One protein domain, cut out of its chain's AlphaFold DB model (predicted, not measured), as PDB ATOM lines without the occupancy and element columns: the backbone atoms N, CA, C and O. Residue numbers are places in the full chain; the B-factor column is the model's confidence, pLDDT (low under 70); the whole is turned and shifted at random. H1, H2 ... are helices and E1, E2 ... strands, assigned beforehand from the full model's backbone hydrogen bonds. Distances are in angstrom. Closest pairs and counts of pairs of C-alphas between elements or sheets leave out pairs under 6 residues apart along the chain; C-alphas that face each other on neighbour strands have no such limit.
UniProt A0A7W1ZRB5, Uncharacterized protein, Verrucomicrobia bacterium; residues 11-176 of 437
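AT A GLANCE: This is residues 11 to 176 of the 437 residues of an uncharacterized protein of Verrucomicrobia bacterium (UniProt A0A7W1ZRB5). Three small twisted antiparallel sheets are stacked face to face in turn: E1 to E4 on one side, E5, E6 and E9 in the middle, and E10 to E13 on the other side. A small hairpin, E7 and E8, lies off the side of the middle sheet, and the short helix H2 is at the far end, on the last sheet. The printed part has 166 residues, in the order E1 E2 H1 E3 to E13 H2, and its class is mostly strand. It is compact, with a radius of gyration of the C-alphas of 15.9 A and spans of 44 by 35 by 33 A.

IN THESE COORDINATES: E1, residues 21 to 24, begins at C-alpha 21 (32.283, -56.963, 38.930). E2 is residues 32 to 36, H1 38 to 43, E3 53 to 57 and E4 64 to 68. E5, residues 72 to 78, is 16.9 A long, and E6, 85 to 90, is 16.4 A. E7 is residues 94 to 96, E8 102 to 106 and E9 109 to 113. E10 is residues 132 to 138; E11, 141 to 150, is 22.9 A long and bends by 71 degrees at residue 144. E12 is residues 154 to 159, 16.4 A, and E13 167 to 171. H2, residues 172 to 176, ends at C-alpha 176 (38.032, -38.066, 21.051).

HOW THE PARTS SIT: The sheet E1 E2 E3 E4 has N 23 and O 33 at 2.8 A, N 55 and O 34 at 2.7 A, and N 65 and O 56 at 2.8 A. It faces the sheet E5 E6 E9, with best planes 16 degrees apart; the closest C-alphas of E2 and E5 are those of Phe 35 and Phe 73, 6.8 A. In E5 E6 E9, N 77 and O 86 are 2.8 A apart, as are N 87 and O 111. H1 only grazes this sheet, with residues 38 to 39. In the hairpin E7 and E8, N 95 and O 103 are 2.6 A apart. The sheet E10 E11 E12 E13, a meander, each strand the antiparallel neighbour of the one before, faces E5 E6 E9 at 23 degrees; the closest C-alphas of E5 and E10 are those of Phe 77 and Ile 135, 6.2 A. Its pairs include N 148 and O 134, N 157 and O 147, and N 156 and O 170, each 2.8 A. H2 is on it, at a height of 7.4 A, only just over E13, with 3 of its C-alphas there. In H1 and H2 every O i to N i+4 pair is within hydrogen-bond range.

THE WHOLE: The C-alphas farthest apart, those of Gly 49 and Asp 174, are 46.5 A apart. The printed part has no cut. The link from E9 to E10 is long, 18 residues; in it residues 120 to 121 pair with 111 to 112 of E9, antiparallel. The mean pLDDT of the printed part is 90.1, and residues 91 to 97 and 102 to 107 are under 70.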
ATOM      1  N   TYR A  11      27.927 -60.142  54.501       96.31
ATOM      2  CA  TYR A  11      28.301 -61.278  53.679       96.31
ATOM      3  C   TYR A  11      29.820 -61.417  53.700       96.31
ATOM      4  O   TYR A  11      30.546 -60.421  53.656       96.31
ATOM      5  N   LYS A  12      30.322 -62.651  53.730       97.25
ATOM      6  CA  LYS A  12      31.728 -62.913  53.420       97.25
ATOM      7  C   LYS A  12      31.918 -62.925  51.911       97.25
ATOM      8  O   LYS A  12      30.969 -63.096  51.144       97.25
ATOM      9  N   ARG A  13      33.169 -62.810  51.471       96.00
ATOM     10  CA  ARG A  13      33.520 -62.864  50.045       96.00
ATOM     11  C   ARG A  13      32.969 -64.111  49.336       96.00
ATOM     12  O   ARG A  13      32.472 -63.994  48.221       96.00
ATOM     13  N   ASP A  14      32.991 -65.270  49.993       95.81
ATOM     14  CA  ASP A  14      32.480 -66.533  49.432       95.81
ATOM     15  C   ASP A  14      30.943 -66.588  49.343       95.81
ATOM     16  O   ASP A  14      30.382 -67.354  48.548       95.81
ATOM     17  N   ASP A  15      30.248 -65.738  50.105       96.62
ATOM     18  CA  ASP A  15      28.790 -65.617  50.069       96.62
ATOM     19  C   ASP A  15      28.312 -64.766  48.883       96.62
ATOM     20  O   ASP A  15      27.158 -64.887  48.461       96.62
ATOM     21  N   LEU A  16      29.189 -63.938  48.301       97.62
ATOM     22  CA  LEU A  16      28.861 -63.130  47.128       97.62
ATOM     23  C   LEU A  16      28.551 -64.029  45.921       97.62
ATOM     24  O   LEU A  16      29.178 -65.082  45.747       97.62
ATOM     25  N   PRO A  17      27.597 -63.652  45.052       97.75
ATOM     26  CA  PRO A  17      27.409 -64.325  43.771       97.75
ATOM     27  C   PRO A  17      28.712 -64.410  42.976       97.75
ATOM     28  O   PRO A  17      29.565 -63.543  43.103       97.75
ATOM     29  N   VAL A  18      28.874 -65.418  42.129       97.50
ATOM     30  CA  VAL A  18      29.966 -65.477  41.154       97.50
ATOM     31  C   VAL A  18      29.616 -64.669  39.902       97.50
ATOM     32  O   VAL A  18      28.446 -64.548  39.532       97.50
ATOM     33  N   GLY A  19      30.641 -64.143  39.225       95.75
ATOM     34  CA  GLY A  19      30.502 -63.490  37.917       95.75
ATOM     35  C   GLY A  19      30.092 -62.013  37.938       95.75
ATOM     36  O   GLY A  19      29.849 -61.453  36.866       95.75
ATOM     37  N   GLY A  20      30.013 -61.381  39.110       97.00
ATOM     38  CA  GLY A  20      29.885 -59.929  39.223       97.00
ATOM     39  C   GLY A  20      31.208 -59.194  39.021       97.00
ATOM     40  O   GLY A  20      32.239 -59.786  38.690       97.00
ATOM     41  N   ARG A  21      31.169 -57.876  39.201       97.62
ATOM     42  CA  ARG A  21      32.283 -56.963  38.930       97.62
ATOM     43  C   ARG A  21      32.625 -56.154  40.168       97.62
ATOM     44  O   ARG A  21      31.727 -55.728  40.887       97.62
ATOM     45  N   TYR A  22      33.918 -55.926  40.364       97.38
ATOM     46  CA  TYR A  22      34.445 -55.087  41.433       97.38
ATOM     47  C   TYR A  22      34.782 -53.696  40.893       97.38
ATOM     48  O   TYR A  22      35.339 -53.580  39.801       97.38
ATOM     49  N   VAL A  23      34.483 -52.660  41.670       96.94
ATOM     50  CA  VAL A  23      34.865 -51.271  41.400       96.94
ATOM     51  C   VAL A  23      35.501 -50.706  42.663       96.94
ATOM     52  O   VAL A  23      34.921 -50.792  43.742       96.94
ATOM     53  N   ARG A  24      36.712 -50.165  42.550       94.75
ATOM     54  CA  ARG A  24      37.422 -49.550  43.680       94.75
ATOM     55  C   ARG A  24      37.100 -48.063  43.745       94.75
ATOM     56  O   ARG A  24      37.016 -47.422  42.698       94.75
ATOM     57  N   ALA A  25      36.951 -47.526  44.952       91.12
ATOM     58  CA  ALA A  25      36.969 -46.084  45.147       91.12
ATOM     59  C   ALA A  25      38.417 -45.586  45.016       91.12
ATOM     60  O   ALA A  25      39.340 -46.210  45.534       91.12
ATOM     61  N   SER A  26      38.641 -44.471  44.322       85.56
ATOM     62  CA  SER A  26      39.974 -43.848  44.257       85.56
ATOM     63  C   SER A  26      40.345 -43.130  45.553       85.56
ATOM     64  O   SER A  26      41.522 -42.930  45.828       85.56
ATOM     65  N   THR A  27      39.347 -42.725  46.336       85.50
ATOM     66  CA  THR A  27      39.510 -41.924  47.552       85.50
ATOM     67  C   THR A  27      39.811 -42.762  48.795       85.50
ATOM     68  O   THR A  27      40.291 -42.217  49.785       85.50
ATOM     69  N   ASN A  28      39.544 -44.072  48.770       91.50
ATOM     70  CA  ASN A  28      39.766 -44.971  49.899       91.50
ATOM     71  C   ASN A  28      40.043 -46.401  49.407       91.50
ATOM     72  O   ASN A  28      39.162 -47.058  48.857       91.50
ATOM     73  N   GLU A  29      41.257 -46.904  49.643       90.81
ATOM     74  CA  GLU A  29      41.686 -48.239  49.197       90.81
ATOM     75  C   GLU A  29      40.933 -49.402  49.869       90.81
ATOM     76  O   GLU A  29      40.818 -50.491  49.293       90.81
ATOM     77  N   ASN A  30      40.383 -49.163  51.063       95.56
ATOM     78  CA  ASN A  30      39.582 -50.140  51.796       95.56
ATOM     79  C   ASN A  30      38.126 -50.170  51.324       95.56
ATOM     80  O   ASN A  30      37.404 -51.123  51.627       95.56
ATOM     81  N   GLU A  31      37.699 -49.152  50.575       96.12
ATOM     82  CA  GLU A  31      36.357 -49.057  50.030       96.12
ATOM     83  C   GLU A  31      36.283 -49.689  48.638       96.12
ATOM     84  O   GLU A  31      36.925 -49.258  47.672       96.12
ATOM     85  N   GLN A  32      35.459 -50.729  48.518       97.31
ATOM     86  CA  GLN A  32      35.199 -51.384  47.240       97.31
ATOM     87  C   GLN A  32      33.717 -51.681  47.080       97.31
ATOM     88  O   GLN A  32      32.975 -51.907  48.034       97.31
ATOM     89  N   TRP A  33      33.309 -51.726  45.826       97.69
ATOM     90  CA  TRP A  33      31.951 -51.993  45.403       97.69
ATOM     91  C   TRP A  33      31.946 -53.274  44.592       97.69
ATOM     92  O   TRP A  33      32.845 -53.514  43.787       97.69
ATOM     93  N   TYR A  34      30.933 -54.102  44.790       98.19
ATOM     94  CA  TYR A  34      30.730 -55.320  44.025       98.19
ATOM     95  C   TYR A  34      29.302 -55.341  43.507       98.19
ATOM     96  O   TYR A  34      28.369 -55.179  44.285       98.19
ATOM     97  N   PHE A  35      29.104 -55.544  42.208       97.50
ATOM     98  CA  PHE A  35      27.757 -55.646  41.657       97.50
ATOM     99  C   PHE A  35      27.590 -56.841  40.731       97.50
ATOM    100  O   PHE A  35      28.506 -57.253  40.018       97.50
ATOM    101  N   VAL A  36      26.382 -57.393  40.732       96.56
ATOM    102  CA  VAL A  36      25.999 -58.540  39.911       96.56
ATOM    103  C   VAL A  36      24.535 -58.421  39.513       96.56
ATOM    104  O   VAL A  36      23.667 -58.168  40.348       96.56
ATOM    105  N   ASN A  37      24.270 -58.586  38.218       94.31
ATOM    106  CA  ASN A  37      22.929 -58.472  37.659       94.31
ATOM    107  C   ASN A  37      22.168 -59.803  37.695       94.31
ATOM    108  O   ASN A  37      22.744 -60.883  37.864       94.31
ATOM    109  N   SER A  38      20.854 -59.720  37.505       92.75
ATOM    110  CA  SER A  38      19.954 -60.869  37.428       92.75
ATOM    111  C   SER A  38      20.403 -61.911  36.401       92.75
ATOM    112  O   SER A  38      20.422 -63.096  36.720       92.75
ATOM    113  N   GLY A  39      20.844 -61.490  35.212       91.00
ATOM    114  CA  GLY A  39      21.335 -62.398  34.172       91.00
ATOM    115  C   GLY A  39      22.413 -63.360  34.682       91.00
ATOM    116  O   GLY A  39      22.311 -64.565  34.456       91.00
ATOM    117  N   LYS A  40      23.394 -62.854  35.442       93.56
ATOM    118  CA  LYS A  40      24.448 -63.674  36.064       93.56
ATOM    119  C   LYS A  40      23.951 -64.547  37.212       93.56
ATOM    120  O   LYS A  40      24.473 -65.644  37.400       93.56
ATOM    121  N   ILE A  41      22.952 -64.098  37.972       94.62
ATOM    122  CA  ILE A  41      22.333 -64.933  39.011       94.62
ATOM    123  C   ILE A  41      21.669 -66.163  38.393       94.62
ATOM    124  O   ILE A  41      21.883 -67.271  38.874       94.62
ATOM    125  N   TRP A  42      20.899 -65.986  37.321       92.19
ATOM    126  CA  TRP A  42      20.119 -67.076  36.734       92.19
ATOM    127  C   TRP A  42      20.945 -68.020  35.861       92.19
ATOM    128  O   TRP A  42      20.589 -69.189  35.728       92.19
ATOM    129  N   SER A  43      22.041 -67.538  35.266       93.19
ATOM    130  CA  SER A  43      22.866 -68.349  34.363       93.19
ATOM    131  C   SER A  43      23.845 -69.286  35.073       93.19
ATOM    132  O   SER A  43      24.373 -70.188  34.433       93.19
ATOM    133  N   GLU A  44      24.131 -69.067  36.359       95.62
ATOM    134  CA  GLU A  44      25.191 -69.777  37.083       95.62
ATOM    135  C   GLU A  44      24.625 -70.589  38.256       95.62
ATOM    136  O   GLU A  44      24.225 -70.003  39.263       95.62
ATOM    137  N   PRO A  45      24.653 -71.937  38.223       96.19
ATOM    138  CA  PRO A  45      24.134 -72.768  39.316       96.19
ATOM    139  C   PRO A  45      24.756 -72.466  40.690       96.19
ATOM    140  O   PRO A  45      24.094 -72.599  41.719       96.19
ATOM    141  N   LYS A  46      26.015 -71.997  40.718       96.62
ATOM    142  CA  LYS A  46      26.723 -71.565  41.941       96.62
ATOM    143  C   LYS A  46      26.088 -70.344  42.625       96.62
ATOM    144  O   LYS A  46      26.437 -70.044  43.765       96.62
ATOM    145  N   ASN A  47      25.178 -69.647  41.947       96.81
ATOM    146  CA  ASN A  47      24.427 -68.513  42.480       96.81
ATOM    147  C   ASN A  47      23.096 -68.915  43.128       96.81
ATOM    148  O   ASN A  47      22.375 -68.040  43.608       96.81
ATOM    149  N   SER A  48      22.775 -70.214  43.201       95.50
ATOM    150  CA  SER A  48      21.581 -70.695  43.901       95.50
ATOM    151  C   SER A  48      21.548 -70.197  45.354       95.50
ATOM    152  O   SER A  48      22.501 -70.379  46.109       95.50
ATOM    153  N   GLY A  49      20.459 -69.517  45.732       93.88
ATOM    154  CA  GLY A  49      20.269 -68.926  47.064       93.88
ATOM    155  C   GLY A  49      20.994 -67.594  47.315       93.88
ATOM    156  O   GLY A  49      20.784 -66.982  48.365       93.88
ATOM    157  N   LYS A  50      21.811 -67.108  46.372       95.94
ATOM    158  CA  LYS A  50      22.501 -65.813  46.473       95.94
ATOM    159  C   LYS A  50      21.635 -64.678  45.906       95.94
ATOM    160  O   LYS A  50      20.654 -64.917  45.202       95.94
ATOM    161  N   ARG A  51      21.955 -63.423  46.241       94.50
ATOM    162  CA  ARG A  51      21.159 -62.240  45.853       94.50
ATOM    163  C   ARG A  51      21.878 -61.413  44.787       94.50
ATOM    164  O   ARG A  51      23.085 -61.256  44.852       94.50
ATOM    165  N   ARG A  52      21.141 -60.878  43.810       94.56
ATOM    166  CA  ARG A  52      21.658 -59.836  42.902       94.56
ATOM    167  C   ARG A  52      21.770 -58.497  43.625       94.56
ATOM    168  O   ARG A  52      21.112 -58.306  44.650       94.56
ATOM    169  N   GLY A  53      22.498 -57.562  43.025       94.38
ATOM    170  CA  GLY A  53      22.511 -56.174  43.470       94.38
ATOM    171  C   GLY A  53      23.902 -55.568  43.559       94.38
ATOM    172  O   GLY A  53      24.844 -56.060  42.939       94.38
ATOM    173  N   LEU A  54      23.986 -54.495  44.338       97.19
ATOM    174  CA  LEU A  54      25.178 -53.751  44.699       97.19
ATOM    175  C   LEU A  54      25.531 -54.010  46.162       97.19
ATOM    176  O   LEU A  54      24.713 -53.824  47.064       97.19
ATOM    177  N   TYR A  55      26.785 -54.375  46.362       98.00
ATOM    178  CA  TYR A  55      27.413 -54.617  47.639       98.00
ATOM    179  C   TYR A  55      28.541 -53.611  47.861       98.00
ATOM    180  O   TYR A  55      29.209 -53.214  46.900       98.00
ATOM    181  N   LYS A  56      28.788 -53.253  49.119       97.69
ATOM    182  CA  LYS A  56      29.905 -52.399  49.534       97.69
ATOM    183  C   LYS A  56      30.734 -53.080  50.614       97.69
ATOM    184  O   LYS A  56      30.188 -53.758  51.476       97.69
ATOM    185  N   THR A  57      32.039 -52.869  50.577       97.88
ATOM    186  CA  THR A  57      32.954 -53.135  51.689       97.88
ATOM    187  C   THR A  57      33.658 -51.841  52.082       97.88
ATOM    188  O   THR A  57      33.910 -50.996  51.222       97.88
ATOM    189  N   ASN A  58      33.968 -51.693  53.370       96.88
ATOM    190  CA  ASN A  58      34.805 -50.615  53.910       96.88
ATOM    191  C   ASN A  58      36.075 -51.159  54.594       96.88
ATOM    192  O   ASN A  58      36.803 -50.403  55.231       96.88
ATOM    193  N   ASP A  59      36.318 -52.469  54.512       96.88
ATOM    194  CA  ASP A  59      37.367 -53.178  55.251       96.88
ATOM    195  C   ASP A  59      38.281 -54.004  54.331       96.88
ATOM    196  O   ASP A  59      38.853 -55.013  54.749       96.88
ATOM    197  N   GLY A  60      38.401 -53.599  53.061       94.94
ATOM    198  CA  GLY A  60      39.243 -54.286  52.078       94.94
ATOM    199  C   GLY A  60      38.650 -55.600  51.555       94.94
ATOM    200  O   GLY A  60      39.355 -56.393  50.929       94.94
ATOM    201  N   GLY A  61      37.351 -55.833  51.767       96.44
ATOM    202  CA  GLY A  61      36.622 -56.992  51.256       96.44
ATOM    203  C   GLY A  61      36.515 -58.163  52.230       96.44
ATOM    204  O   GLY A  61      36.180 -59.266  51.781       96.44
ATOM    205  N   ASN A  62      36.774 -57.939  53.523       96.44
ATOM    206  CA  ASN A  62      36.558 -58.937  54.571       96.44
ATOM    207  C   ASN A  62      35.059 -59.138  54.821       96.44
ATOM    208  O   ASN A  62      34.591 -60.279  54.898       96.44
ATOM    209  N   THR A  63      34.301 -58.042  54.878       97.62
ATOM    210  CA  THR A  63      32.841 -58.049  54.985       97.62
ATOM    211  C   THR A  63      32.199 -57.204  53.889       97.62
ATOM    212  O   THR A  63      32.773 -56.230  53.398       97.62
ATOM    213  N   TRP A  64      31.003 -57.618  53.472       98.12
ATOM    214  CA  TRP A  64      30.233 -56.988  52.406       98.12
ATOM    215  C   TRP A  64      28.804 -56.733  52.860       98.12
ATOM    216  O   TRP A  64      28.132 -57.642  53.335       98.12
ATOM    217  N   GLU A  65      28.315 -55.523  52.659       97.06
ATOM    218  CA  GLU A  65      26.940 -55.125  52.941       97.06
ATOM    219  C   GLU A  65      26.147 -55.057  51.633       97.06
ATOM    220  O   GLU A  65      26.615 -54.466  50.660       97.06
ATOM    221  N   LEU A  66      24.955 -55.660  51.585       96.25
ATOM    222  CA  LEU A  66      24.047 -55.536  50.439       96.25
ATOM    223  C   LEU A  66      23.246 -54.234  50.551       96.25
ATOM    224  O   LEU A  66      22.258 -54.182  51.276       96.25
ATOM    225  N   LEU A  67      23.635 -53.219  49.782       95.38
ATOM    226  CA  LEU A  67      23.026 -51.885  49.845       95.38
ATOM    227  C   LEU A  67      21.792 -51.745  48.958       95.38
ATOM    228  O   LEU A  67      20.833 -51.060  49.304       95.38
ATOM    229  N   CYS A  68      21.806 -52.383  47.787       92.00
ATOM    230  CA  CYS A  68      20.729 -52.245  46.818       92.00
ATOM    231  C   CYS A  68      20.553 -53.528  46.010       92.00
ATOM    232  O   CYS A  68      21.478 -53.976  45.345       92.00
ATOM    233  N   ASN A  69      19.353 -54.107  46.017       91.81
ATOM    234  CA  ASN A  69      19.007 -55.280  45.206       91.81
ATOM    235  C   ASN A  69      17.872 -55.012  44.206       91.81
ATOM    236  O   ASN A  69      17.406 -55.941  43.542       91.81
ATOM    237  N   CYS A  70      17.394 -53.767  44.114       85.94
ATOM    238  CA  CYS A  70      16.295 -53.414  43.225       85.94
ATOM    239  C   CYS A  70      16.778 -53.219  41.781       85.94
ATOM    240  O   CYS A  70      16.067 -53.610  40.854       85.94
ATOM    241  N   PHE A  71      18.009 -52.740  41.580       88.44
ATOM    242  CA  PHE A  71      18.576 -52.461  40.259       88.44
ATOM    243  C   PHE A  71      19.399 -53.609  39.676       88.44
ATOM    244  O   PHE A  71      20.123 -54.306  40.384       88.44
ATOM    245  N   ASP A  72      19.301 -53.778  38.358       91.38
ATOM    246  CA  ASP A  72      20.193 -54.622  37.564       91.38
ATOM    247  C   ASP A  72      21.282 -53.756  36.929       91.38
ATOM    248  O   ASP A  72      21.206 -53.339  35.773       91.38
ATOM    249  N   PHE A  73      22.307 -53.455  37.725       94.06
ATOM    250  CA  PHE A  73      23.457 -52.691  37.258       94.06
ATOM    251  C   PHE A  73      24.214 -53.450  36.163       94.06
ATOM    252  O   PHE A  73      24.623 -54.600  36.343       94.06
ATOM    253  N   THR A  74      24.441 -52.792  35.033       93.88
ATOM    254  CA  THR A  74      25.330 -53.268  33.960       93.88
ATOM    255  C   THR A  74      26.682 -52.582  33.989       93.88
ATOM    256  O   THR A  74      27.679 -53.162  33.550       93.88
ATOM    257  N   PHE A  75      26.731 -51.381  34.559       95.88
ATOM    258  CA  PHE A  75      27.945 -50.610  34.751       95.88
ATOM    259  C   PHE A  75      27.874 -49.844  36.070       95.88
ATOM    260  O   PHE A  75      26.795 -49.408  36.474       95.88
ATOM    261  N   LEU A  76      29.025 -49.659  36.711       97.19
ATOM    262  CA  LEU A  76      29.174 -48.844  37.907       97.19
ATOM    263  C   LEU A  76      30.487 -48.059  37.804       97.19
ATOM    264  O   LEU A  76      31.498 -48.600  37.358       97.19
ATOM    265  N   PHE A  77      30.455 -46.798  38.212       97.62
ATOM    266  CA  PHE A  77      31.579 -45.871  38.219       97.62
ATOM    267  C   PHE A  77      31.573 -45.092  39.533       97.62
ATOM    268  O   PHE A  77      30.525 -44.608  39.953       97.62
ATOM    269  N   VAL A  78      32.735 -44.974  40.174       97.06
ATOM    270  CA  VAL A  78      32.929 -44.106  41.341       97.06
ATOM    271  C   VAL A  78      33.720 -42.900  40.872       97.06
ATOM    272  O   VAL A  78      34.822 -43.053  40.343       97.06
ATOM    273  N   HIS A  79      33.151 -41.711  41.023       96.00
ATOM    274  CA  HIS A  79      33.782 -40.496  40.539       96.00
ATOM    275  C   HIS A  79      35.038 -40.176  41.351       96.00
ATOM    276  O   HIS A  79      34.962 -40.095  42.580       96.00
ATOM    277  N   PRO A  80      36.194 -39.964  40.700       90.75
ATOM    278  CA  PRO A  80      37.463 -40.064  41.398       90.75
ATOM    279  C   PRO A  80      37.734 -38.936  42.399       90.75
ATOM    280  O   PRO A  80      38.421 -39.153  43.394       90.75
ATOM    281  N   SER A  81      37.196 -37.742  42.143       87.06
ATOM    282  CA  SER A  81      37.369 -36.564  43.004       87.06
ATOM    283  C   SER A  81      36.257 -36.382  44.038       87.06
ATOM    284  O   SER A  81      36.485 -35.746  45.060       87.06
ATOM    285  N   THR A  82      35.054 -36.905  43.784       91.62
ATOM    286  CA  THR A  82      33.867 -36.634  44.615       91.62
ATOM    287  C   THR A  82      33.394 -37.860  45.388       91.62
ATOM    288  O   THR A  82      32.619 -37.721  46.327       91.62
ATOM    289  N   GLY A  83      33.816 -39.067  44.995       93.31
ATOM    290  CA  GLY A  83      33.337 -40.329  45.565       93.31
ATOM    291  C   GLY A  83      31.900 -40.694  45.173       93.31
ATOM    292  O   GLY A  83      31.413 -41.751  45.565       93.31
ATOM    293  N   VAL A  84      31.217 -39.855  44.387       96.00
ATOM    294  CA  VAL A  84      29.832 -40.084  43.961       96.00
ATOM    295  C   VAL A  84      29.752 -41.331  43.080       96.00
ATOM    296  O   VAL A  84      30.574 -41.536  42.185       96.00
ATOM    297  N   LEU A  85      28.736 -42.158  43.317       97.31
ATOM    298  CA  LEU A  85      28.452 -43.349  42.529       97.31
ATOM    299  C   LEU A  85      27.582 -43.016  41.335       97.31
ATOM    300  O   LEU A  85      26.571 -42.329  41.459       97.31
ATOM    301  N   TYR A  86      27.915 -43.627  40.210       97.56
ATOM    302  CA  TYR A  86      27.131 -43.600  38.992       97.56
ATOM    303  C   TYR A  86      26.913 -45.028  38.512       97.56
ATOM    304  O   TYR A  86      27.832 -45.845  38.522       97.56
ATOM    305  N   GLY A  87      25.696 -45.341  38.085       96.00
ATOM    306  CA  GLY A  87      25.323 -46.667  37.616       96.00
ATOM    307  C   GLY A  87      24.569 -46.600  36.300       96.00
ATOM    308  O   GLY A  87      23.707 -45.745  36.120       96.00
ATOM    309  N   ALA A  88      24.863 -47.527  35.391       94.88
ATOM    310  CA  ALA A  88      23.969 -47.836  34.283       94.88
ATOM    311  C   ALA A  88      23.127 -49.048  34.675       94.88
ATOM    312  O   ALA A  88      23.665 -50.046  35.162       94.88
ATOM    313  N   VAL A  89      21.818 -48.958  34.470       91.25
ATOM    314  CA  VAL A  89      20.878 -50.016  34.849       91.25
ATOM    315  C   VAL A  89      20.148 -50.539  33.619       91.25
ATOM    316  O   VAL A  89      19.527 -49.786  32.860       91.25
ATOM    317  N   ASP A  90      20.239 -51.851  33.424       83.69
ATOM    318  CA  ASP A  90      19.468 -52.579  32.422       83.69
ATOM    319  C   ASP A  90      18.233 -53.194  33.093       83.69
ATOM    320  O   ASP A  90      18.159 -53.298  34.314       83.69
ATOM    321  N   SER A  91      17.198 -53.484  32.316       64.38
ATOM    322  CA  SER A  91      15.841 -53.761  32.793       64.38
ATOM    323  C   SER A  91      15.759 -54.693  34.021       64.38
ATOM    324  O   SER A  91      16.316 -55.779  34.000       64.38
ATOM    325  N   VAL A  92      14.927 -54.358  35.006       48.19
ATOM    326  CA  VAL A  92      13.517 -54.779  35.028       48.19
ATOM    327  C   VAL A  92      12.760 -53.596  35.568       48.19
ATOM    328  O   VAL A  92      12.498 -53.545  36.761       48.19
ATOM    329  N   ARG A  93      12.429 -52.681  34.642       50.12
ATOM    330  CA  ARG A  93      11.478 -51.593  34.811       50.12
ATOM    331  C   ARG A  93      11.907 -50.672  35.992       50.12
ATOM    332  O   ARG A  93      11.797 -51.124  37.088       50.12
ATOM    333  N   LEU A  94      12.271 -49.381  35.847       53.03
ATOM    334  CA  LEU A  94      12.237 -48.250  36.831       53.03
ATOM    335  C   LEU A  94      11.271 -47.029  36.515       53.03
ATOM    336  O   LEU A  94      11.381 -46.450  35.446       53.03
ATOM    337  N   ALA A  95      10.283 -46.670  37.355       56.66
ATOM    338  CA  ALA A  95       9.478 -45.435  37.406       56.66
ATOM    339  C   ALA A  95       9.964 -44.555  38.563       56.66
ATOM    340  O   ALA A  95      10.466 -45.069  39.546       56.66
ATOM    341  N   GLU A  96       9.758 -43.252  38.497       61.62
ATOM    342  CA  GLU A  96      10.012 -42.366  39.630       61.62
ATOM    343  C   GLU A  96       8.867 -42.479  40.653       61.62
ATOM    344  O   GLU A  96       7.686 -42.514  40.293       61.62
ATOM    345  N   GLY A  97       9.214 -42.639  41.926       67.38
ATOM    346  CA  GLY A  97       8.295 -42.587  43.053       67.38
ATOM    347  C   GLY A  97       7.825 -41.155  43.288       67.38
ATOM    348  O   GLY A  97       8.370 -40.203  42.736       67.38
ATOM    349  N   GLN A  98       6.809 -40.979  44.135       74.06
ATOM    350  CA  GLN A  98       6.333 -39.636  44.510       74.06
ATOM    351  C   GLN A  98       7.406 -38.786  45.217       74.06
ATOM    352  O   GLN A  98       7.250 -37.577  45.339       74.06
ATOM    353  N   ASP A  99       8.471 -39.424  45.689       74.19
ATOM    354  CA  ASP A  99       9.615 -38.854  46.392       74.19
ATOM    355  C   ASP A  99      10.808 -38.530  45.474       74.19
ATOM    356  O   ASP A  99      11.846 -38.092  45.965       74.19
ATOM    357  N   GLY A 100      10.685 -38.747  44.160       71.06
ATOM    358  CA  GLY A 100      11.769 -38.529  43.199       71.06
ATOM    359  C   GLY A 100      12.772 -39.688  43.093       71.06
ATOM    360  O   GLY A 100      13.739 -39.612  42.334       71.06
ATOM    361  N   PHE A 101      12.570 -40.780  43.842       72.06
ATOM    362  CA  PHE A 101      13.449 -41.952  43.817       72.06
ATOM    363  C   PHE A 101      12.889 -43.058  42.923       72.06
ATOM    364  O   PHE A 101      11.683 -43.258  42.822       72.06
ATOM    365  N   LEU A 102      13.756 -43.826  42.267       60.00
ATOM    366  CA  LEU A 102      13.315 -44.858  41.324       60.00
ATOM    367  C   LEU A 102      12.696 -46.100  42.020       60.00
ATOM    368  O   LEU A 102      13.337 -46.777  42.818       60.00
ATOM    369  N   VAL A 103      11.464 -46.443  41.638       60.81
ATOM    370  CA  VAL A 103      10.697 -47.699  41.849       60.81
ATOM    371  C   VAL A 103      10.559 -48.469  40.528       60.81
ATOM    372  O   VAL A 103      10.942 -47.908  39.531       60.81
ATOM    373  N   PRO A 104      10.046 -49.713  40.400       54.22
ATOM    374  CA  PRO A 104      10.258 -50.471  39.149       54.22
ATOM    375  C   PRO A 104       9.307 -50.319  37.866       54.22
ATOM    376  O   PRO A 104       8.322 -51.053  37.830       54.22
ATOM    377  N   ARG A 105       9.569 -49.491  36.779       52.28
ATOM    378  CA  ARG A 105       8.991 -49.420  35.339       52.28
ATOM    379  C   ARG A 105       9.748 -49.148  33.944       52.28
ATOM    380  O   ARG A 105       9.193 -49.609  32.955       52.28
ATOM    381  N   SER A 106      10.929 -48.527  33.751       53.03
ATOM    382  CA  SER A 106      11.747 -48.324  32.507       53.03
ATOM    383  C   SER A 106      13.173 -48.975  32.464       53.03
ATOM    384  O   SER A 106      13.714 -49.333  33.506       53.03
ATOM    385  N   SER A 107      13.793 -49.143  31.282       69.94
ATOM    386  CA  SER A 107      15.165 -49.668  31.056       69.94
ATOM    387  C   SER A 107      16.131 -48.596  30.523       69.94
ATOM    388  O   SER A 107      15.696 -47.568  30.008       69.94
ATOM    389  N   GLY A 108      17.446 -48.831  30.625       78.44
ATOM    390  CA  GLY A 108      18.477 -47.961  30.037       78.44
ATOM    391  C   GLY A 108      18.578 -46.598  30.714       78.44
ATOM    392  O   GLY A 108      18.604 -45.567  30.041       78.44
ATOM    393  N   LYS A 109      18.576 -46.599  32.048       89.94
ATOM    394  CA  LYS A 109      18.772 -45.390  32.850       89.94
ATOM    395  C   LYS A 109      20.228 -45.265  33.273       89.94
ATOM    396  O   LYS A 109      20.905 -46.271  33.499       89.94
ATOM    397  N   VAL A 110      20.667 -44.026  33.434       94.19
ATOM    398  CA  VAL A 110      21.870 -43.680  34.183       94.19
ATOM    399  C   VAL A 110      21.418 -43.051  35.488       94.19
ATOM    400  O   VAL A 110      20.580 -42.153  35.497       94.19
ATOM    401  N   VAL A 111      21.938 -43.563  36.593       94.75
ATOM    402  CA  VAL A 111      21.557 -43.166  37.946       94.75
ATOM    403  C   VAL A 111      22.782 -42.736  38.730       94.75
ATOM    404  O   VAL A 111      23.888 -43.189  38.438       94.75
ATOM    405  N   MET A 112      22.588 -41.898  39.744       96.31
ATOM    406  CA  MET A 112      23.653 -41.524  40.673       96.31
ATOM    407  C   MET A 112      23.236 -41.649  42.136       96.31
ATOM    408  O   MET A 112      22.049 -41.545  42.456       96.31
ATOM    409  N   SER A 113      24.212 -41.858  43.016       96.25
ATOM    410  CA  SER A 113      24.016 -42.011  44.457       96.25
ATOM    411  C   SER A 113      25.241 -41.551  45.248       96.25
ATOM    412  O   SER A 113      26.370 -41.686  44.788       96.25
ATOM    413  N   ASN A 114      25.018 -41.048  46.462       95.25
ATOM    414  CA  ASN A 114      26.089 -40.741  47.417       95.25
ATOM    415  C   ASN A 114      26.318 -41.873  48.432       95.25
ATOM    416  O   ASN A 114      27.366 -41.919  49.064       95.25
ATOM    417  N   ASP A 115      25.337 -42.760  48.623       94.06
ATOM    418  CA  ASP A 115      25.343 -43.783  49.678       94.06
ATOM    419  C   ASP A 115      25.179 -45.217  49.142       94.06
ATOM    420  O   ASP A 115      25.338 -46.180  49.884       94.06
ATOM    421  N   GLY A 116      24.883 -45.383  47.851       94.19
ATOM    422  CA  GLY A 116      24.607 -46.676  47.225       94.19
ATOM    423  C   GLY A 116      23.212 -47.235  47.528       94.19
ATOM    424  O   GLY A 116      22.840 -48.266  46.962       94.19
ATOM    425  N   VAL A 117      22.417 -46.548  48.353       91.88
ATOM    426  CA  VAL A 117      21.070 -46.960  48.779       91.88
ATOM    427  C   VAL A 117      20.006 -46.136  48.057       91.88
ATOM    428  O   VAL A 117      19.040 -46.686  47.527       91.88
ATOM    429  N   ARG A 118      20.191 -44.815  47.987       90.31
ATOM    430  CA  ARG A 118      19.261 -43.869  47.360       90.31
ATOM    431  C   ARG A 118      19.801 -43.405  46.021       90.31
ATOM    432  O   ARG A 118      20.917 -42.897  45.942       90.31
ATOM    433  N   TRP A 119      18.996 -43.554  44.976       92.31
ATOM    434  CA  TRP A 119      19.429 -43.335  43.599       92.31
ATOM    435  C   TRP A 119      18.523 -42.346  42.877       92.31
ATOM    436  O   TRP A 119      17.302 -42.505  42.876       92.31
ATOM    437  N   ARG A 120      19.144 -41.356  42.236       92.62
ATOM    438  CA  ARG A 120      18.491 -40.346  41.399       92.62
ATOM    439  C   ARG A 120      18.720 -40.665  39.925       92.62
ATOM    440  O   ARG A 120      19.850 -40.972  39.547       92.62
ATOM    441  N   ASP A 121      17.678 -40.574  39.102       92.50
ATOM    442  CA  ASP A 121      17.798 -40.655  37.639       92.50
ATOM    443  C   ASP A 121      18.491 -39.403  37.093       92.50
ATOM    444  O   ASP A 121      18.106 -38.284  37.427       92.50
ATOM    445  N   ILE A 122      19.506 -39.591  36.254       94.81
ATOM    446  CA  ILE A 122      20.214 -38.507  35.562       94.81
ATOM    447  C   ILE A 122      20.168 -38.662  34.042       94.81
ATOM    448  O   ILE A 122      20.897 -37.997  33.319       94.81
ATOM    449  N   SER A 123      19.291 -39.513  33.510       91.88
ATOM    450  CA  SER A 123      19.184 -39.781  32.064       91.88
ATOM    451  C   SER A 123      18.657 -38.591  31.244       91.88
ATOM    452  O   SER A 123      18.534 -38.694  30.021       91.88
ATOM    453  N   GLY A 124      18.320 -37.475  31.898       88.69
ATOM    454  CA  GLY A 124      17.729 -36.291  31.283       88.69
ATOM    455  C   GLY A 124      16.276 -36.495  30.813       88.69
ATOM    456  O   GLY A 124      15.674 -37.548  31.053       88.69
ATOM    457  N   PRO A 125      15.697 -35.509  30.104       84.88
ATOM    458  CA  PRO A 125      14.275 -35.459  29.742       84.88
ATOM    459  C   PRO A 125      13.848 -36.566  28.778       84.88
ATOM    460  O   PRO A 125      12.700 -37.001  28.801       84.88
ATOM    461  N   ASN A 126      14.775 -37.076  27.963       78.69
ATOM    462  CA  ASN A 126      14.507 -38.216  27.084       78.69
ATOM    463  C   ASN A 126      14.327 -39.522  27.871       78.69
ATOM    464  O   ASN A 126      13.812 -40.500  27.333       78.69
ATOM    465  N   GLY A 127      14.764 -39.552  29.135       81.12
ATOM    466  CA  GLY A 127      14.503 -40.635  30.070       81.12
ATOM    467  C   GLY A 127      15.073 -41.992  29.657       81.12
ATOM    468  O   GLY A 127      14.704 -42.990  30.272       81.12
ATOM    469  N   HIS A 128      15.928 -42.062  28.641       86.12
ATOM    470  CA  HIS A 128      16.522 -43.303  28.166       86.12
ATOM    471  C   HIS A 128      17.828 -43.017  27.424       86.12
ATOM    472  O   HIS A 128      17.849 -42.245  26.464       86.12
ATOM    473  N   ILE A 129      18.901 -43.684  27.846       88.69
ATOM    474  CA  ILE A 129      20.186 -43.700  27.149       88.69
ATOM    475  C   ILE A 129      20.431 -45.153  26.709       88.69
ATOM    476  O   ILE A 129      20.719 -46.011  27.550       88.69
ATOM    477  N   PRO A 130      20.277 -45.476  25.413       82.69
ATOM    478  CA  PRO A 130      20.365 -46.853  24.948       82.69
ATOM    479  C   PRO A 130      21.798 -47.378  25.063       82.69
ATOM    480  O   PRO A 130      22.738 -46.724  24.618       82.69
ATOM    481  N   HIS A 131      21.951 -48.596  25.594       88.88
ATOM    482  CA  HIS A 131      23.207 -49.358  25.571       88.88
ATOM    483  C   HIS A 131      24.428 -48.585  26.101       88.88
ATOM    484  O   HIS A 131      25.456 -48.463  25.427       88.88
ATOM    485  N   VAL A 132      24.319 -48.059  27.320       93.38
ATOM    486  CA  VAL A 132      25.456 -47.456  28.026       93.38
ATOM    487  C   VAL A 132      26.582 -48.486  28.156       93.38
ATOM    488  O   VAL A 132      26.386 -49.554  28.733       93.38
ATOM    489  N   SER A 133      27.758 -48.168  27.617       93.44
ATOM    490  CA  SER A 133      28.951 -49.017  27.707       93.44
ATOM    491  C   SER A 133      29.908 -48.578  28.805       93.44
ATOM    492  O   SER A 133      30.618 -49.414  29.360       93.44
ATOM    493  N   SER A 134      29.945 -47.279  29.109       95.25
ATOM    494  CA  SER A 134      30.759 -46.732  30.192       95.25
ATOM    495  C   SER A 134      30.259 -45.367  30.656       95.25
ATOM    496  O   SER A 134      29.564 -44.651  29.937       95.25
ATOM    497  N   ILE A 135      30.647 -45.027  31.880       97.06
ATOM    498  CA  ILE A 135      30.491 -43.716  32.503       97.06
ATOM    499  C   ILE A 135      31.900 -43.272  32.898       97.06
ATOM    500  O   ILE A 135      32.658 -44.076  33.441       97.06
ATOM    501  N   ILE A 136      32.256 -42.033  32.579       95.81
ATOM    502  CA  ILE A 136      33.587 -41.462  32.814       95.81
ATOM    503  C   ILE A 136      33.446 -40.063  33.407       95.81
ATOM    504  O   ILE A 136      32.428 -39.411  33.187       95.81
ATOM    505  N   ALA A 137      34.457 -39.592  34.136       95.00
ATOM    506  CA  ALA A 137      34.502 -38.200  34.583       95.00
ATOM    507  C   ALA A 137      34.450 -37.253  33.374       95.00
ATOM    508  O   ALA A 137      35.042 -37.544  32.329       95.00
ATOM    509  N   ASP A 138      33.729 -36.142  33.508       93.75
ATOM    510  CA  ASP A 138      33.743 -35.102  32.488       93.75
ATOM    511  C   ASP A 138      35.086 -34.353  32.570       93.75
ATOM    512  O   ASP A 138      35.391 -33.748  33.604       93.75
ATOM    513  N   PRO A 139      35.912 -34.379  31.510       87.00
ATOM    514  CA  PRO A 139      37.191 -33.676  31.495       87.00
ATOM    515  C   PRO A 139      37.027 -32.159  31.619       87.00
ATOM    516  O   PRO A 139      37.986 -31.498  31.986       87.00
ATOM    517  N   HIS A 140      35.841 -31.609  31.338       84.00
ATOM    518  CA  HIS A 140      35.573 -30.172  31.363       84.00
ATOM    519  C   HIS A 140      34.919 -29.686  32.659       84.00
ATOM    520  O   HIS A 140      34.964 -28.496  32.968       84.00
ATOM    521  N   HIS A 141      34.375 -30.601  33.463       87.19
ATOM    522  CA  HIS A 141      33.635 -30.275  34.680       87.19
ATOM    523  C   HIS A 141      33.866 -31.361  35.750       87.19
ATOM    524  O   HIS A 141      33.351 -32.469  35.628       87.19
ATOM    525  N   ALA A 142      34.631 -31.059  36.817       84.00
ATOM    526  CA  ALA A 142      35.059 -32.060  37.833       84.00
ATOM    527  C   ALA A 142      33.911 -32.771  38.535       84.00
ATOM    528  O   ALA A 142      34.122 -33.799  39.163       84.00
ATOM    529  N   GLU A 143      32.755 -32.140  38.581       88.06
ATOM    530  CA  GLU A 143      31.594 -32.600  39.312       88.06
ATOM    531  C   GLU A 143      30.650 -33.425  38.431       88.06
ATOM    532  O   GLU A 143      29.626 -33.908  38.915       88.06
ATOM    533  N   ARG A 144      30.969 -33.574  37.137       94.25
ATOM    534  CA  ARG A 144      30.091 -34.184  36.137       94.25
ATOM    535  C   ARG A 144      30.667 -35.474  35.578       94.25
ATOM    536  O   ARG A 144      31.832 -35.819  35.752       94.25
ATOM    537  N   VAL A 145      29.806 -36.190  34.863       96.94
ATOM    538  CA  VAL A 145      30.189 -37.383  34.113       96.94
ATOM    539  C   VAL A 145      29.749 -37.263  32.667       96.94
ATOM    540  O   VAL A 145      28.712 -36.666  32.369       96.94
ATOM    541  N   CYS A 146      30.508 -37.901  31.788       97.06
ATOM    542  CA  CYS A 146      30.082 -38.235  30.443       97.06
ATOM    543  C   CYS A 146      29.634 -39.700  30.393       97.06
ATOM    544  O   CYS A 146      30.159 -40.562  31.104       97.06
ATOM    545  N   VAL A 147      28.688 -40.003  29.508       96.69
ATOM    546  CA  VAL A 147      28.156 -41.357  29.316       96.69
ATOM    547  C   VAL A 147      28.454 -41.812  27.894       96.69
ATOM    548  O   VAL A 147      27.990 -41.198  26.936       96.69
ATOM    549  N   ARG A 148      29.205 -42.905  27.728       96.06
ATOM    550  CA  ARG A 148      29.374 -43.545  26.417       96.06
ATOM    551  C   ARG A 148      28.239 -44.529  26.176       96.06
ATOM    552  O   ARG A 148      27.977 -45.406  26.998       96.06
ATOM    553  N   ALA A 149      27.606 -44.412  25.019       93.56
ATOM    554  CA  ALA A 149      26.486 -45.241  24.595       93.56
ATOM    555  C   ALA A 149      26.763 -45.858  23.217       93.56
ATOM    556  O   ALA A 149      27.275 -45.182  22.320       93.56
ATOM    557  N   HIS A 150      26.415 -47.135  23.041       87.56
ATOM    558  CA  HIS A 150      26.576 -47.867  21.780       87.56
ATOM    559  C   HIS A 150      25.220 -48.234  21.190       87.56
ATOM    560  O   HIS A 150      24.652 -49.274  21.499       87.56
ATOM    561  N   SER A 151      24.713 -47.403  20.288       82.06
ATOM    562  CA  SER A 151      23.599 -47.801  19.425       82.06
ATOM    563  C   SER A 151      24.146 -48.182  18.041       82.06
ATOM    564  O   SER A 151      25.224 -48.759  17.932       82.06
ATOM    565  N   VAL A 152      23.451 -47.804  16.965       81.81
ATOM    566  CA  VAL A 152      23.943 -47.919  15.578       81.81
ATOM    567  C   VAL A 152      25.283 -47.187  15.390       81.81
ATOM    568  O   VAL A 152      26.076 -47.545  14.524       81.81
ATOM    569  N   ARG A 153      25.547 -46.151  16.199       89.19
ATOM    570  CA  ARG A 153      26.816 -45.412  16.252       89.19
ATOM    571  C   ARG A 153      27.206 -45.149  17.713       89.19
ATOM    572  O   ARG A 153      26.304 -45.017  18.545       89.19
ATOM    573  N   PRO A 154      28.511 -45.061  18.026       93.62
ATOM    574  CA  PRO A 154      28.974 -44.698  19.357       93.62
ATOM    575  C   PRO A 154      28.816 -43.189  19.595       93.62
ATOM    576  O   PRO A 154      29.226 -42.366  18.771       93.62
ATOM    577  N   TYR A 155      28.246 -42.835  20.744       95.44
ATOM    578  CA  TYR A 155      28.109 -41.453  21.204       95.44
ATOM    579  C   TYR A 155      28.700 -41.291  22.600       95.44
ATOM    580  O   TYR A 155      28.655 -42.215  23.413       95.44
ATOM    581  N   VAL A 156      29.214 -40.096  22.872       95.94
ATOM    582  CA  VAL A 156      29.476 -39.594  24.218       95.94
ATOM    583  C   VAL A 156      28.419 -38.544  24.522       95.94
ATOM    584  O   VAL A 156      28.283 -37.554  23.801       95.94
ATOM    585  N   LEU A 157      27.648 -38.785  25.573       95.81
ATOM    586  CA  LEU A 157      26.689 -37.839  26.108       95.81
ATOM    587  C   LEU A 157      27.401 -37.033  27.190       95.81
ATOM    588  O   LEU A 157      27.836 -37.605  28.187       95.81
ATOM    589  N   GLN A 158      27.523 -35.725  26.988       95.94
ATOM    590  CA  GLN A 158      28.117 -34.800  27.954       95.94
ATOM    591  C   GLN A 158      27.022 -33.957  28.612       95.94
ATOM    592  O   GLN A 158      26.198 -33.372  27.907       95.94
ATOM    593  N   ALA A 159      26.986 -33.906  29.942       94.88
ATOM    594  CA  ALA A 159      25.960 -33.166  30.674       94.88
ATOM    595  C   ALA A 159      26.116 -31.652  30.461       94.88
ATOM    596  O   ALA A 159      27.219 -31.114  30.570       94.88
ATOM    597  N   LYS A 160      25.015 -30.943  30.184       94.56
ATOM    598  CA  LYS A 160      25.053 -29.479  29.991       94.56
ATOM    599  C   LYS A 160      25.215 -28.713  31.303       94.56
ATOM    600  O   LYS A 160      25.732 -27.599  31.317       94.56
ATOM    601  N   ASP A 161      24.805 -29.331  32.403       94.19
ATOM    602  CA  ASP A 161      24.791 -28.763  33.744       94.19
ATOM    603  C   ASP A 161      25.042 -29.849  34.803       94.19
ATOM    604  O   ASP A 161      24.979 -31.048  34.525       94.19
ATOM    605  N   ALA A 162      25.322 -29.426  36.038       89.88
ATOM    606  CA  ALA A 162      25.581 -30.320  37.169       89.88
ATOM    607  C   ALA A 162      24.316 -31.013  37.722       89.88
ATOM    608  O   ALA A 162      24.414 -31.925  38.545       89.88
ATOM    609  N   GLN A 163      23.121 -30.591  37.296       93.62
ATOM    610  CA  GLN A 163      21.861 -31.251  37.645       93.62
ATOM    611  C   GLN A 163      21.489 -32.355  36.648       93.62
ATOM    612  O   GLN A 163      20.530 -33.083  36.896       93.62
ATOM    613  N   TYR A 164      22.267 -32.520  35.572       94.81
ATOM    614  CA  TYR A 164      22.012 -33.453  34.479       94.81
ATOM    615  C   TYR A 164      20.644 -33.226  33.822       94.81
ATOM    616  O   TYR A 164      19.971 -34.177  33.410       94.81
ATOM    617  N   SER A 165      20.224 -31.959  33.730       92.62
ATOM    618  CA  SER A 165      18.923 -31.604  33.161       92.62
ATOM    619  C   SER A 165      18.871 -31.809  31.646       92.62
ATOM    620  O   SER A 165      17.791 -31.988  31.092       92.62
ATOM    621  N   ASP A 166      20.024 -31.838  30.970       93.50
ATOM    622  CA  ASP A 166      20.133 -32.092  29.534       93.50
ATOM    623  C   ASP A 166      21.537 -32.604  29.141       93.50
ATOM    624  O   ASP A 166      22.507 -32.474  29.893       93.50
ATOM    625  N   TRP A 167      21.654 -33.168  27.933       95.38
ATOM    626  CA  TRP A 167      22.861 -33.818  27.420       95.38
ATOM    627  C   TRP A 167      23.207 -33.363  25.994       95.38
ATOM    628  O   TRP A 167      22.359 -33.332  25.101       95.38
ATOM    629  N   TYR A 168      24.481 -33.063  25.737       94.75
ATOM    630  CA  TYR A 168      25.024 -32.964  24.383       94.75
ATOM    631  C   TYR A 168      25.339 -34.355  23.842       94.75
ATOM    632  O   TYR A 168      26.125 -35.086  24.436       94.75
ATOM    633  N   TRP A 169      24.777 -34.701  22.685       94.38
ATOM    634  CA  TRP A 169      25.071 -35.954  21.989       94.38
ATOM    635  C   TRP A 169      26.215 -35.740  21.006       94.38
ATOM    636  O   TRP A 169      26.023 -35.208  19.913       94.38
ATOM    637  N   ILE A 170      27.416 -36.152  21.397       94.81
ATOM    638  CA  ILE A 170      28.635 -35.962  20.614       94.81
ATOM    639  C   ILE A 170      29.022 -37.315  20.022       94.81
ATOM    640  O   ILE A 170      29.030 -38.328  20.718       94.81
ATOM    641  N   ARG A 171      29.326 -37.376  18.723       95.44
ATOM    642  CA  ARG A 171      29.818 -38.624  18.114       95.44
ATOM    643  C   ARG A 171      31.151 -38.978  18.766       95.44
ATOM    644  O   ARG A 171      31.973 -38.085  18.956       95.44
ATOM    645  N   ALA A 172      31.372 -40.249  19.102       93.62
ATOM    646  CA  ALA A 172      32.530 -40.625  19.918       93.62
ATOM    647  C   ALA A 172      33.869 -40.153  19.323       93.62
ATOM    648  O   ALA A 172      34.684 -39.597  20.047       93.62
ATOM    649  N   TRP A 173      34.036 -40.242  18.001       93.31
ATOM    650  CA  TRP A 173      35.242 -39.767  17.313       93.31
ATOM    651  C   TRP A 173      35.392 -38.237  17.285       93.31
ATOM    652  O   TRP A 173      36.506 -37.737  17.182       93.31
ATOM    653  N   ASP A 174      34.298 -37.472  17.355       93.88
ATOM    654  CA  ASP A 174      34.379 -36.009  17.469       93.88
ATOM    655  C   ASP A 174      34.751 -35.612  18.905       93.88
ATOM    656  O   ASP A 174      35.459 -34.632  19.110       93.88
ATOM    657  N   TRP A 175      34.287 -36.378  19.898       92.81
ATOM    658  CA  TRP A 175      34.666 -36.192  21.297       92.81
ATOM    659  C   TRP A 175      36.139 -36.551  21.538       92.81
ATOM    660  O   TRP A 175      36.848 -35.796  22.191       92.81
ATOM    661  N   GLU A 176      36.624 -37.649  20.958       89.81
ATOM    662  CA  GLU A 176      38.032 -38.066  21.051       89.81
ATOM    663  C   GLU A 176      38.974 -37.037  20.419       89.81
ATOM    664  O   GLU A 176      39.925 -36.617  21.067       89.81
TER     665      GLU A 176